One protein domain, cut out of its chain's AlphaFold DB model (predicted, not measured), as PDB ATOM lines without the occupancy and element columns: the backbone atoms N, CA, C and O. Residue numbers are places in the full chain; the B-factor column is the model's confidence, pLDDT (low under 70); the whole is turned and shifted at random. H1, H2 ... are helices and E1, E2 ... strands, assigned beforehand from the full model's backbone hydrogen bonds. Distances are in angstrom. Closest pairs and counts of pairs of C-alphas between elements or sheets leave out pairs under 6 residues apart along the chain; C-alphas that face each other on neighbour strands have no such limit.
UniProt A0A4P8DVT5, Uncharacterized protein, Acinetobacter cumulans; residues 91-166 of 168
ATOM      1  N   PRO A  91      98.980  36.405 102.283       92.75
ATOM      2  CA  PRO A  91      98.288  36.773 101.054       92.75
ATOM      3  C   PRO A  91      99.283  36.983  99.904       92.75
ATOM      4  O   PRO A  91     100.410  37.422 100.126       92.75
ATOM      5  N   GLU A  92      98.861  36.706  98.667       89.62
ATOM      6  CA  GLU A  92      99.734  36.778  97.480       89.62
ATOM      7  C   GLU A  92     100.357  38.170  97.276       89.62
ATOM      8  O   GLU A  92     101.477  38.280  96.783       89.62
ATOM      9  N   ASP A  93      99.651  39.222  97.691       92.88
ATOM     10  CA  ASP A  93     100.061  40.618  97.562       92.88
ATOM     11  C   ASP A  93     100.575  41.250  98.867       92.88
ATOM     12  O   ASP A  93     100.684  42.474  98.957       92.88
ATOM     13  N   ALA A  94     100.894  40.442  99.884       92.75
ATOM     14  CA  ALA A  94     101.530  40.924 101.106       92.75
ATOM     15  C   ALA A  94     103.013  41.256 100.871       92.75
ATOM     16  O   ALA A  94     103.772  40.445 100.341       92.75
ATOM     17  N   GLU A  95     103.444  42.433 101.326       92.75
ATOM     18  CA  GLU A  95     104.831  42.901 101.186       92.75
ATOM     19  C   GLU A  95     105.607  42.745 102.505       92.75
ATOM     20  O   GLU A  95     106.789  42.389 102.515       92.75
ATOM     21  N   PHE A  96     104.927  42.961 103.633       92.19
ATOM     22  CA  PHE A  96     105.503  42.952 104.975       92.19
ATOM     23  C   PHE A  96     104.618  42.192 105.968       92.19
ATOM     24  O   PHE A  96     103.419  42.007 105.754       92.19
ATOM     25  N   TYR A  97     105.208  41.803 107.096       93.12
ATOM     26  CA  TYR A  97     104.507  41.300 108.272       93.12
ATOM     27  C   TYR A  97     104.883  42.118 109.505       93.12
ATOM     28  O   TYR A  97     106.067  42.365 109.753       93.12
ATOM     29  N   HIS A  98     103.884  42.513 110.293       90.69
ATOM     30  CA  HIS A  98     104.073  43.237 111.544       90.69
ATOM     31  C   HIS A  98     104.035  42.267 112.727       90.69
ATOM     32  O   HIS A  98     102.977  41.746 113.080       90.69
ATOM     33  N   PHE A  99     105.164  42.052 113.405       88.25
ATOM     34  CA  PHE A  99     105.248  41.007 114.433       88.25
ATOM     35  C   PHE A  99     104.406  41.259 115.691       88.25
ATOM     36  O   PHE A  99     103.893  40.285 116.251       88.25
ATOM     37  N   ASP A 100     104.256  42.517 116.118       87.44
ATOM     38  CA  ASP A 100     103.494  42.835 117.337       87.44
ATOM     39  C   ASP A 100     101.981  42.838 117.098       87.44
ATOM     40  O   ASP A 100     101.239  42.238 117.872       87.44
ATOM     41  N   ASN A 101     101.534  43.437 115.989       86.31
ATOM     42  CA  ASN A 101     100.124  43.472 115.590       86.31
ATOM     43  C   ASN A 101      99.646  42.187 114.899       86.31
ATOM     44  O   ASN A 101      98.453  42.015 114.700       86.31
ATOM     45  N   GLN A 102     100.564  41.288 114.536       90.38
ATOM     46  CA  GLN A 102     100.283  39.986 113.922       90.38
ATOM     47  C   GLN A 102      99.518  40.050 112.588       90.38
ATOM     48  O   GLN A 102      98.775  39.127 112.251       90.38
ATOM     49  N   CYS A 103      99.745  41.099 111.798       91.38
ATOM     50  CA  CYS A 103      99.062  41.339 110.528       91.38
ATOM     51  C   CYS A 103     100.037  41.473 109.347       91.38
ATOM     52  O   CYS A 103     101.214  41.810 109.508       91.38
ATOM     53  N   TYR A 104      99.530  41.209 108.144       93.00
ATOM     54  CA  TYR A 104     100.219  41.469 106.883       93.00
ATOM     55  C   TYR A 104     100.005  42.917 106.471       93.00
ATOM     56  O   TYR A 104      98.947  43.480 106.739       93.00
ATOM     57  N   VAL A 105     100.990  43.511 105.803       91.19
ATOM     58  CA  VAL A 105     100.964  44.911 105.373       91.19
ATOM     59  C   VAL A 105     101.455  45.029 103.931       91.19
ATOM     60  O   VAL A 105     102.359  44.302 103.513       91.19
ATOM     61  N   LYS A 106     100.863  45.948 103.163       91.38
ATOM     62  CA  LYS A 106     101.285  46.291 101.796       91.38
ATOM     63  C   LYS A 106     101.013  47.760 101.464       91.38
ATOM     64  O   LYS A 106     100.301  48.447 102.202       91.38
ATOM     65  N   LYS A 107     101.525  48.215 100.312       86.75
ATOM     66  CA  LYS A 107     101.300  49.562  99.753       86.75
ATOM     67  C   LYS A 107     101.691  50.677 100.725       86.75
ATOM     68  O   LYS A 107     100.994  51.684 100.848       86.75
ATOM     69  N   ILE A 108     102.810  50.488 101.414       83.75
ATOM     70  CA  ILE A 108     103.392  51.537 102.250       83.75
ATOM     71  C   ILE A 108     103.933  52.631 101.327       83.75
ATOM     72  O   ILE A 108     104.690  52.339 100.395       83.75
ATOM     73  N   ASP A 109     103.558  53.880 101.591       81.56
ATOM     74  CA  ASP A 109     104.101  55.046 100.890       81.56
ATOM     75  C   ASP A 109     105.627  55.117 101.083       81.56
ATOM     76  O   ASP A 109     106.121  55.360 102.186       81.56
ATOM     77  N   GLN A 110     106.376  54.845 100.009       75.50
ATOM     78  CA  GLN A 110     107.829  54.667 100.054       75.50
ATOM     79  C   GLN A 110     108.584  55.969 100.331       75.50
ATOM     80  O   GLN A 110     109.617  55.932 101.000       75.50
ATOM     81  N   ASP A 111     108.071  57.107  99.860       75.88
ATOM     82  CA  ASP A 111     108.707  58.411 100.074       75.88
ATOM     83  C   ASP A 111     108.624  58.783 101.557       75.88
ATOM     84  O   ASP A 111     109.606  59.186 102.182       75.88
ATOM     85  N   HIS A 112     107.456  58.543 102.149       72.44
ATOM     86  CA  HIS A 112     107.217  58.712 103.573       72.44
ATOM     87  C   HIS A 112     108.000  57.696 104.424       72.44
ATOM     88  O   HIS A 112     108.650  58.066 105.402       72.44
ATOM     89  N   LEU A 113     108.052  56.425 104.013       74.44
ATOM     90  CA  LEU A 113     108.849  55.397 104.689       74.44
ATOM     91  C   LEU A 113     110.346  55.749 104.736       74.44
ATOM     92  O   LEU A 113     110.989  55.533 105.764       74.44
ATOM     93  N   ALA A 114     110.902  56.291 103.648       75.25
ATOM     94  CA  ALA A 114     112.300  56.713 103.588       75.25
ATOM     95  C   ALA A 114     112.580  57.882 104.543       75.25
ATOM     96  O   ALA A 114     113.503  57.809 105.352       75.25
ATOM     97  N   ILE A 115     111.729  58.913 104.522       70.31
ATOM     98  CA  ILE A 115     111.836  60.059 105.437       70.31
ATOM     99  C   ILE A 115     111.731  59.599 106.894       70.31
ATOM    100  O   ILE A 115     112.489  60.060 107.742       70.31
ATOM    101  N   ALA A 116     110.809  58.682 107.193       70.31
ATOM    102  CA  ALA A 116     110.621  58.184 108.547       70.31
ATOM    103  C   ALA A 116     111.854  57.405 109.044       70.31
ATOM    104  O   ALA A 116     112.272  57.599 110.182       70.31
ATOM    105  N   LYS A 117     112.492  56.591 108.192       73.00
ATOM    106  CA  LYS A 117     113.734  55.876 108.540       73.00
ATOM    107  C   LYS A 117     114.930  56.810 108.754       73.00
ATOM    108  O   LYS A 117     115.722  56.565 109.662       73.00
ATOM    109  N   ASP A 118     115.057  57.855 107.939       75.62
ATOM    110  CA  ASP A 118     116.204  58.770 107.980       75.62
ATOM    111  C   ASP A 118     116.075  59.842 109.079       75.62
ATOM    112  O   ASP A 118     117.065  60.196 109.724       75.62
ATOM    113  N   GLU A 119     114.859  60.334 109.344       73.88
ATOM    114  CA  GLU A 119     114.582  61.374 110.343       73.88
ATOM    115  C   GLU A 119     113.430  60.985 111.297       73.88
ATOM    116  O   GLU A 119     112.349  61.584 111.258       73.88
ATOM    117  N   PRO A 120     113.653  60.045 112.243       67.25
ATOM    118  CA  PRO A 120     112.613  59.543 113.149       67.25
ATOM    119  C   PRO A 120     111.906  60.617 113.983       67.25
ATOM    120  O   PRO A 120     110.736  60.486 114.330       67.25
ATOM    121  N   SER A 121     112.589  61.722 114.298       63.91
ATOM    122  CA  SER A 121     112.014  62.857 115.033       63.91
ATOM    123  C   SER A 121     110.956  63.639 114.245       63.91
ATOM    124  O   SER A 121     110.194  64.391 114.849       63.91
ATOM    125  N   ASN A 122     110.902  63.454 112.923       62.06
ATOM    126  CA  ASN A 122     109.904  64.020 112.012       62.06
ATOM    127  C   ASN A 122     108.822  62.990 111.638       62.06
ATOM    128  O   ASN A 122     108.163  63.142 110.605       62.06
ATOM    129  N   SER A 123     108.664  61.935 112.455       56.19
ATOM    130  CA  SER A 123     107.690  60.857 112.264       56.19
ATOM    131  C   SER A 123     106.345  61.419 111.805       56.19
ATOM    132  O   SER A 123     105.837  62.395 112.354       56.19
ATOM    133  N   HIS A 124     105.804  60.847 110.742       65.25
ATOM    134  CA  HIS A 124     104.536  61.240 110.149       65.25
ATOM    135  C   HIS A 124     103.676  59.990 109.996       65.25
ATOM    136  O   HIS A 124     104.177  58.866 109.995       65.25
ATOM    137  N   LEU A 125     102.363  60.194 109.903       71.62
ATOM    138  CA  LEU A 125     101.428  59.123 109.588       71.62
ATOM    139  C   LEU A 125     101.711  58.618 108.171       71.62
ATOM    140  O   LEU A 125     101.628  59.384 107.211       71.62
ATOM    141  N   ILE A 126     102.019  57.333 108.052       79.31
ATOM    142  CA  ILE A 126     102.237  56.640 106.787       79.31
ATOM    143  C   ILE A 126     100.990  55.821 106.490       79.31
ATOM    144  O   ILE A 126     100.525  55.070 107.346       79.31
ATOM    145  N   ASN A 127     100.450  55.975 105.282       84.12
ATOM    146  CA  ASN A 127      99.310  55.189 104.824       84.12
ATOM    147  C   ASN A 127      99.772  53.801 104.374       84.12
ATOM    148  O   ASN A 127     100.808  53.671 103.719       84.12
ATOM    149  N   PHE A 128      98.982  52.786 104.701       87.44
ATOM    150  CA  PHE A 128      99.207  51.405 104.287       87.44
ATOM    151  C   PHE A 128      97.892  50.625 104.270       87.44
ATOM    152  O   PHE A 128      96.883  51.056 104.828       87.44
ATOM    153  N   GLU A 129      97.904  49.458 103.635       90.31
ATOM    154  CA  GLU A 129      96.841  48.465 103.778       90.31
ATOM    155  C   GLU A 129      97.338  47.340 104.690       90.31
ATOM    156  O   GLU A 129      98.488  46.914 104.561       90.31
ATOM    157  N   PHE A 130      96.496  46.866 105.607       91.00
ATOM    158  CA  PHE A 130      96.795  45.736 106.485       91.00
ATOM    159  C   PHE A 130      95.708  44.660 106.417       91.00
ATOM    160  O   PHE A 130      94.586  44.929 105.999       91.00
ATOM    161  N   CYS A 131      96.057  43.432 106.787       91.75
ATOM    162  CA  CYS A 131      95.144  42.292 106.781       91.75
ATOM    163  C   CYS A 131      95.542  41.291 107.870       91.75
ATOM    164  O   CYS A 131      96.710  40.900 107.976       91.75
ATOM    165  N   GLU A 132      94.577  40.874 108.688       88.62
ATOM    166  CA  GLU A 132      94.736  39.731 109.587       88.62
ATOM    167  C   GLU A 132      94.548  38.411 108.828       88.62
ATOM    168  O   GLU A 132      93.982  38.352 107.736       88.62
ATOM    169  N   THR A 133      95.054  37.309 109.386       80.94
ATOM    170  CA  THR A 133      95.038  36.019 108.680       80.94
ATOM    171  C   THR A 133      93.605  35.556 108.396       80.94
ATOM    172  O   THR A 133      92.897  35.127 109.304       80.94
ATOM    173  N   GLY A 134      93.216  35.561 107.118       78.56
ATOM    174  CA  GLY A 134      91.892  35.127 106.663       78.56
ATOM    175  C   GLY A 134      90.838  36.234 106.597       78.56
ATOM    176  O   GLY A 134      89.675  35.923 106.338       78.56
ATOM    177  N   GLU A 135      91.229  37.491 106.804       87.94
ATOM    178  CA  GLU A 135      90.351  38.659 106.706       87.94
ATOM    179  C   GLU A 135      90.544  39.425 105.386       87.94
ATOM    180  O   GLU A 135      91.364  39.058 104.543       87.94
ATOM    181  N   GLU A 136      89.745  40.472 105.171       90.94
ATOM    182  CA  GLU A 136      89.898  41.366 104.020       90.94
ATOM    183  C   GLU A 136      90.953  42.448 104.305       90.94
ATOM    184  O   GLU A 136      91.332  42.699 105.446       90.94
ATOM    185  N   TRP A 137      91.453  43.085 103.246       94.25
ATOM    186  CA  TRP A 137      92.400  44.191 103.372       94.25
ATOM    187  C   TRP A 137      91.699  45.470 103.837       94.25
ATOM    188  O   TRP A 137      90.722  45.904 103.227       94.25
ATOM    189  N   GLU A 138      92.269  46.128 104.842       91.38
ATOM    190  CA  GLU A 138      91.787  47.394 105.386       91.38
ATOM    191  C   GLU A 138      92.834  48.502 105.232       91.38
ATOM    192  O   GLU A 138      94.033  48.289 105.418       91.38
ATOM    193  N   ALA A 139      92.387  49.711 104.887       89.81
ATOM    194  CA  ALA A 139      93.260  50.878 104.800       89.81
ATOM    195  C   ALA A 139      93.485  51.486 106.190       89.81
ATOM    196  O   ALA A 139      92.538  51.693 106.949       89.81
ATOM    197  N   SER A 140      94.732  51.831 106.499       85.25
ATOM    198  CA  SER A 140      95.124  52.437 107.768       85.25
ATOM    199  C   SER A 140      96.237  53.464 107.588       85.25
ATOM    200  O   SER A 140      96.826  53.611 106.516       85.25
ATOM    201  N   SER A 141      96.508  54.192 108.666       81.62
ATOM    202  CA  SER A 141      97.615  55.132 108.772       81.62
ATOM    203  C   SER A 141      98.293  54.974 110.132       81.62
ATOM    204  O   SER A 141      97.604  55.001 111.153       81.62
ATOM    205  N   GLY A 142      99.620  54.849 110.167       73.38
ATOM    206  CA  GLY A 142     100.386  54.591 111.395       73.38
ATOM    207  C   GLY A 142     101.715  55.342 111.449       73.38
ATOM    208  O   GLY A 142     102.167  55.885 110.448       73.38
ATOM    209  N   TRP A 143     102.317  55.413 112.638       70.31
ATOM    210  CA  TRP A 143     103.574  56.134 112.898       70.31
ATOM    211  C   TRP A 143     104.803  55.233 112.704       70.31
ATOM    212  O   TRP A 143     104.669  54.015 112.703       70.31
ATOM    213  N   LEU A 144     106.008  55.809 112.609       64.75
ATOM    214  CA  LEU A 144     107.266  55.055 112.440       64.75
ATOM    215  C   LEU A 144     107.487  53.949 113.487       64.75
ATOM    216  O   LEU A 144     107.916  52.858 113.137       64.75
ATOM    217  N   GLU A 145     107.142  54.195 114.752       60.88
ATOM    218  CA  GLU A 145     107.249  53.183 115.819       60.88
ATOM    219  C   GLU A 145     106.370  51.947 115.535       60.88
ATOM    220  O   GLU A 145     106.655  50.847 115.992       60.88
ATOM    221  N   TYR A 146     105.318  52.133 114.735       64.19
ATOM    222  CA  TYR A 146     104.417  51.099 114.218       64.19
ATOM    223  C   TYR A 146     104.960  50.411 112.949       64.19
ATOM    224  O   TYR A 146     104.321  49.527 112.397       64.19
ATOM    225  N   ILE A 147     106.105  50.852 112.428       67.56
ATOM    226  CA  ILE A 147     106.736  50.365 111.194       67.56
ATOM    227  C   ILE A 147     108.069  49.684 111.501       67.56
ATOM    228  O   ILE A 147     108.457  48.776 110.772       67.56
ATOM    229  N   ASP A 148     108.742  50.037 112.597       70.81
ATOM    230  CA  ASP A 148     110.004  49.407 113.015       70.81
ATOM    231  C   ASP A 148     109.866  47.896 113.295       70.81
ATOM    232  O   ASP A 148     110.846  47.152 113.233       70.81
ATOM    233  N   ALA A 149     108.646  47.418 113.550       79.25
ATOM    234  CA  ALA A 149     108.323  46.000 113.709       79.25
ATOM    235  C   ALA A 149     107.913  45.295 112.396       79.25
ATOM    236  O   ALA A 149     107.553  44.109 112.423       79.25
ATOM    237  N   LEU A 150     107.946  46.001 111.257       86.44
ATOM    238  CA  LEU A 150     107.675  45.434 109.938       86.44
ATOM    239  C   LEU A 150     108.910  44.746 109.377       86.44
ATOM    240  O   LEU A 150     109.979  45.335 109.222       86.44
ATOM    241  N   VAL A 151     108.722  43.496 108.977       90.31
ATOM    242  CA  VAL A 151     109.732  42.716 108.269       90.31
ATOM    243  C   VAL A 151     109.158  42.321 106.923       90.31
ATOM    244  O   VAL A 151     108.027  41.844 106.846       90.31
ATOM    245  N   SER A 152     109.917  42.531 105.849       92.62
ATOM    246  CA  SER A 152     109.484  42.114 104.513       92.62
ATOM    247  C   SER A 152     109.314  40.598 104.451       92.62
ATOM    248  O   SER A 152     110.133  39.867 105.017       92.62
ATOM    249  N   ILE A 153     108.317  40.129 103.705       94.00
ATOM    250  CA  ILE A 153     108.066  38.694 103.519       94.00
ATOM    251  C   ILE A 153     109.287  37.982 102.912       94.00
ATOM    252  O   ILE A 153     109.613  36.869 103.317       94.00
ATOM    253  N   ASP A 154     110.029  38.638 102.017       93.81
ATOM    254  CA  ASP A 154     111.237  38.053 101.420       93.81
ATOM    255  C   ASP A 154     112.362  37.831 102.443       93.81
ATOM    256  O   ASP A 154     112.971  36.764 102.458       93.81
ATOM    257  N   VAL A 155     112.581  38.776 103.363       94.00
ATOM    258  CA  VAL A 155     113.525  38.593 104.486       94.00
ATOM    259  C   VAL A 155     113.074  37.462 105.413       94.00
ATOM    260  O   VAL A 155     113.908  36.702 105.894       94.00
ATOM    261  N   ILE A 156     111.766  37.301 105.643       95.06
ATOM    262  CA  ILE A 156     111.236  36.165 106.417       95.06
ATOM    263  C   ILE A 156     111.577  34.836 105.734       95.06
ATOM    264  O   ILE A 156     112.038  33.909 106.401       95.06
ATOM    265  N   ARG A 157     111.388  34.741 104.415       95.25
ATOM    266  CA  ARG A 157     111.742  33.546 103.630       95.25
ATOM    267  C   ARG A 157     113.237  33.254 103.687       95.25
ATOM    268  O   ARG A 157     113.625  32.109 103.904       95.25
ATOM    269  N   GLU A 158     114.067  34.284 103.551       94.69
ATOM    270  CA  GLU A 158     115.520  34.163 103.676       94.69
ATOM    271  C   GLU A 158     115.929  33.669 105.074       94.69
ATOM    272  O   GLU A 158     116.723  32.736 105.192       94.69
ATOM    273  N   GLU A 159     115.333  34.214 106.140       94.12
ATOM    274  CA  GLU A 159     115.591  33.779 107.518       94.12
ATOM    275  C   GLU A 159     115.199  32.305 107.732       94.12
ATOM    276  O   GLU A 159     115.965  31.546 108.332       94.12
ATOM    277  N   ILE A 160     114.051  31.864 107.197       94.62
ATOM    278  CA  ILE A 160     113.642  30.450 107.219       94.62
ATOM    279  C   ILE A 160     114.715  29.578 106.561       94.62
ATOM    280  O   ILE A 160     115.120  28.565 107.137       94.62
ATOM    281  N   GLU A 161     115.202  29.959 105.378       93.88
ATOM    282  CA  GLU A 161     116.235  29.196 104.676       93.88
ATOM    283  C   GLU A 161     117.549  29.119 105.462       93.88
ATOM    284  O   GLU A 161     118.124  28.033 105.572       93.88
ATOM    285  N   ILE A 162     118.006  30.233 106.040       91.06
ATOM    286  CA  ILE A 162     119.228  30.292 106.861       91.06
ATOM    287  C   ILE A 162     119.112  29.347 108.064       91.06
ATOM    288  O   ILE A 162     120.017  28.544 108.327       91.06
ATOM    289  N   ILE A 163     117.978  29.389 108.772       89.31
ATOM    290  CA  ILE A 163     117.733  28.522 109.932       89.31
ATOM    291  C   ILE A 163     117.697  27.047 109.505       89.31
ATOM    292  O   ILE A 163     118.314  26.206 110.166       89.31
ATOM    293  N   LEU A 164     117.030  26.716 108.393       87.75
ATOM    294  CA  LEU A 164     116.944  25.342 107.880       87.75
ATOM    295  C   LEU A 164     118.299  24.785 107.419       87.75
ATOM    296  O   LEU A 164     118.546  23.587 107.568       87.75
ATOM    297  N   ARG A 165     119.190  25.633 106.893       86.19
ATOM    298  CA  ARG A 165     120.569  25.255 106.528       86.19
ATOM    299  C   ARG A 165     121.488  25.095 107.742       86.19
ATOM    300  O   ARG A 165     122.546  24.481 107.626       86.19
ATOM    301  N   GLY A 166     121.074  25.591 108.909       73.31
ATOM    302  CA  GLY A 166     121.853  25.530 110.143       73.31
ATOM    303  C   GLY A 166     122.993  26.548 110.201       73.31
ATOM    304  O   GLY A 166     123.957  26.322 110.927       73.31
TER     305      GLY A 166
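AT A GLANCE: This is residues 91 to 166 of the 168 residues of an uncharacterized protein of Acinetobacter cumulans (UniProt A0A4P8DVT5). One strongly twisted, curled sheet of five short strands makes most of the body; H1 only grazes it near the start of E3, and beyond the edge strand E5 the chain runs directly on into H2, which sticks out as an arm with residues 157 to 165. The printed part has 76 residues with two named helices and five named strands, in the order E1, E2, H1, E3, E4, E5, H2. The sheet's order is E4, E3, E2, E1, E5, antiparallel throughout, and the class is mixed, helices and strands. The whole is only just compact, close to loose, with a radius of gyration of the C-alphas of 13.3 A, and spans 40 by 30 by 20 A.

IN THESE COORDINATES: Find C-alpha 96 at (105.503, 42.952, 104.975), where E1 begins; it covers residues 96 to 98. E2 follows at residues 103 to 106, then H1 at residues 110 to 118, 12.2 A from first to last C-alpha. Look next at C-alpha 126 at (102.237, 56.640, 106.787): from there E3 runs 16.0 A to residue 131. E4 holds residues 138 to 142 over 12.7 A, and E5 residues 150 to 152. H2 takes residues 153 to 165, 18.6 A long, and ends at C-alpha 165 at (120.569, 25.255, 106.528).

HOW THE PARTS SIT: Begin with the sheet, whose edge strands are E4 and E5. E1 and E2 form a hairpin at 145 degrees, with N 96 and O 105 within hydrogen-bond range at 2.9 A. On the other side of E1, E5 is antiparallel at 152 degrees, with N 97 and O 151 at 2.8 A. E3 is antiparallel to E2 at 128 degrees; look at N 104 and O 131, 2.8 A apart. E3 and E4 form the second hairpin, at 140 degrees, with N 126 and O 142 at 2.8 A. From edge to edge the strands' lines turn by 121 degrees. H1 is on the sheet but only grazes it with residues 110 to 116; its closest C-alphas to E3 are those of His 112 and Ile 126, 6.3 A. H2 also only grazes the sheet, with residues 153 to 156; its closest C-alphas to E1 are those of Ile 153 and Phe 96, 5.2 A. H1 and H2 are apart. In both helices every O i to N i+4 pair is within hydrogen-bond range.

THE WHOLE: The two C-alphas farthest apart are those of Asn 122 and Arg 165, 40.6 A. Residues 157 to 166 stand free; without them the body spans 35 by 24 by 20 A. The printed part has no cut and no long link. This is a predicted model with a mean pLDDT of 83.2 over the printed part; look for values under 70 at residues 120 to 124 and 144 to 147.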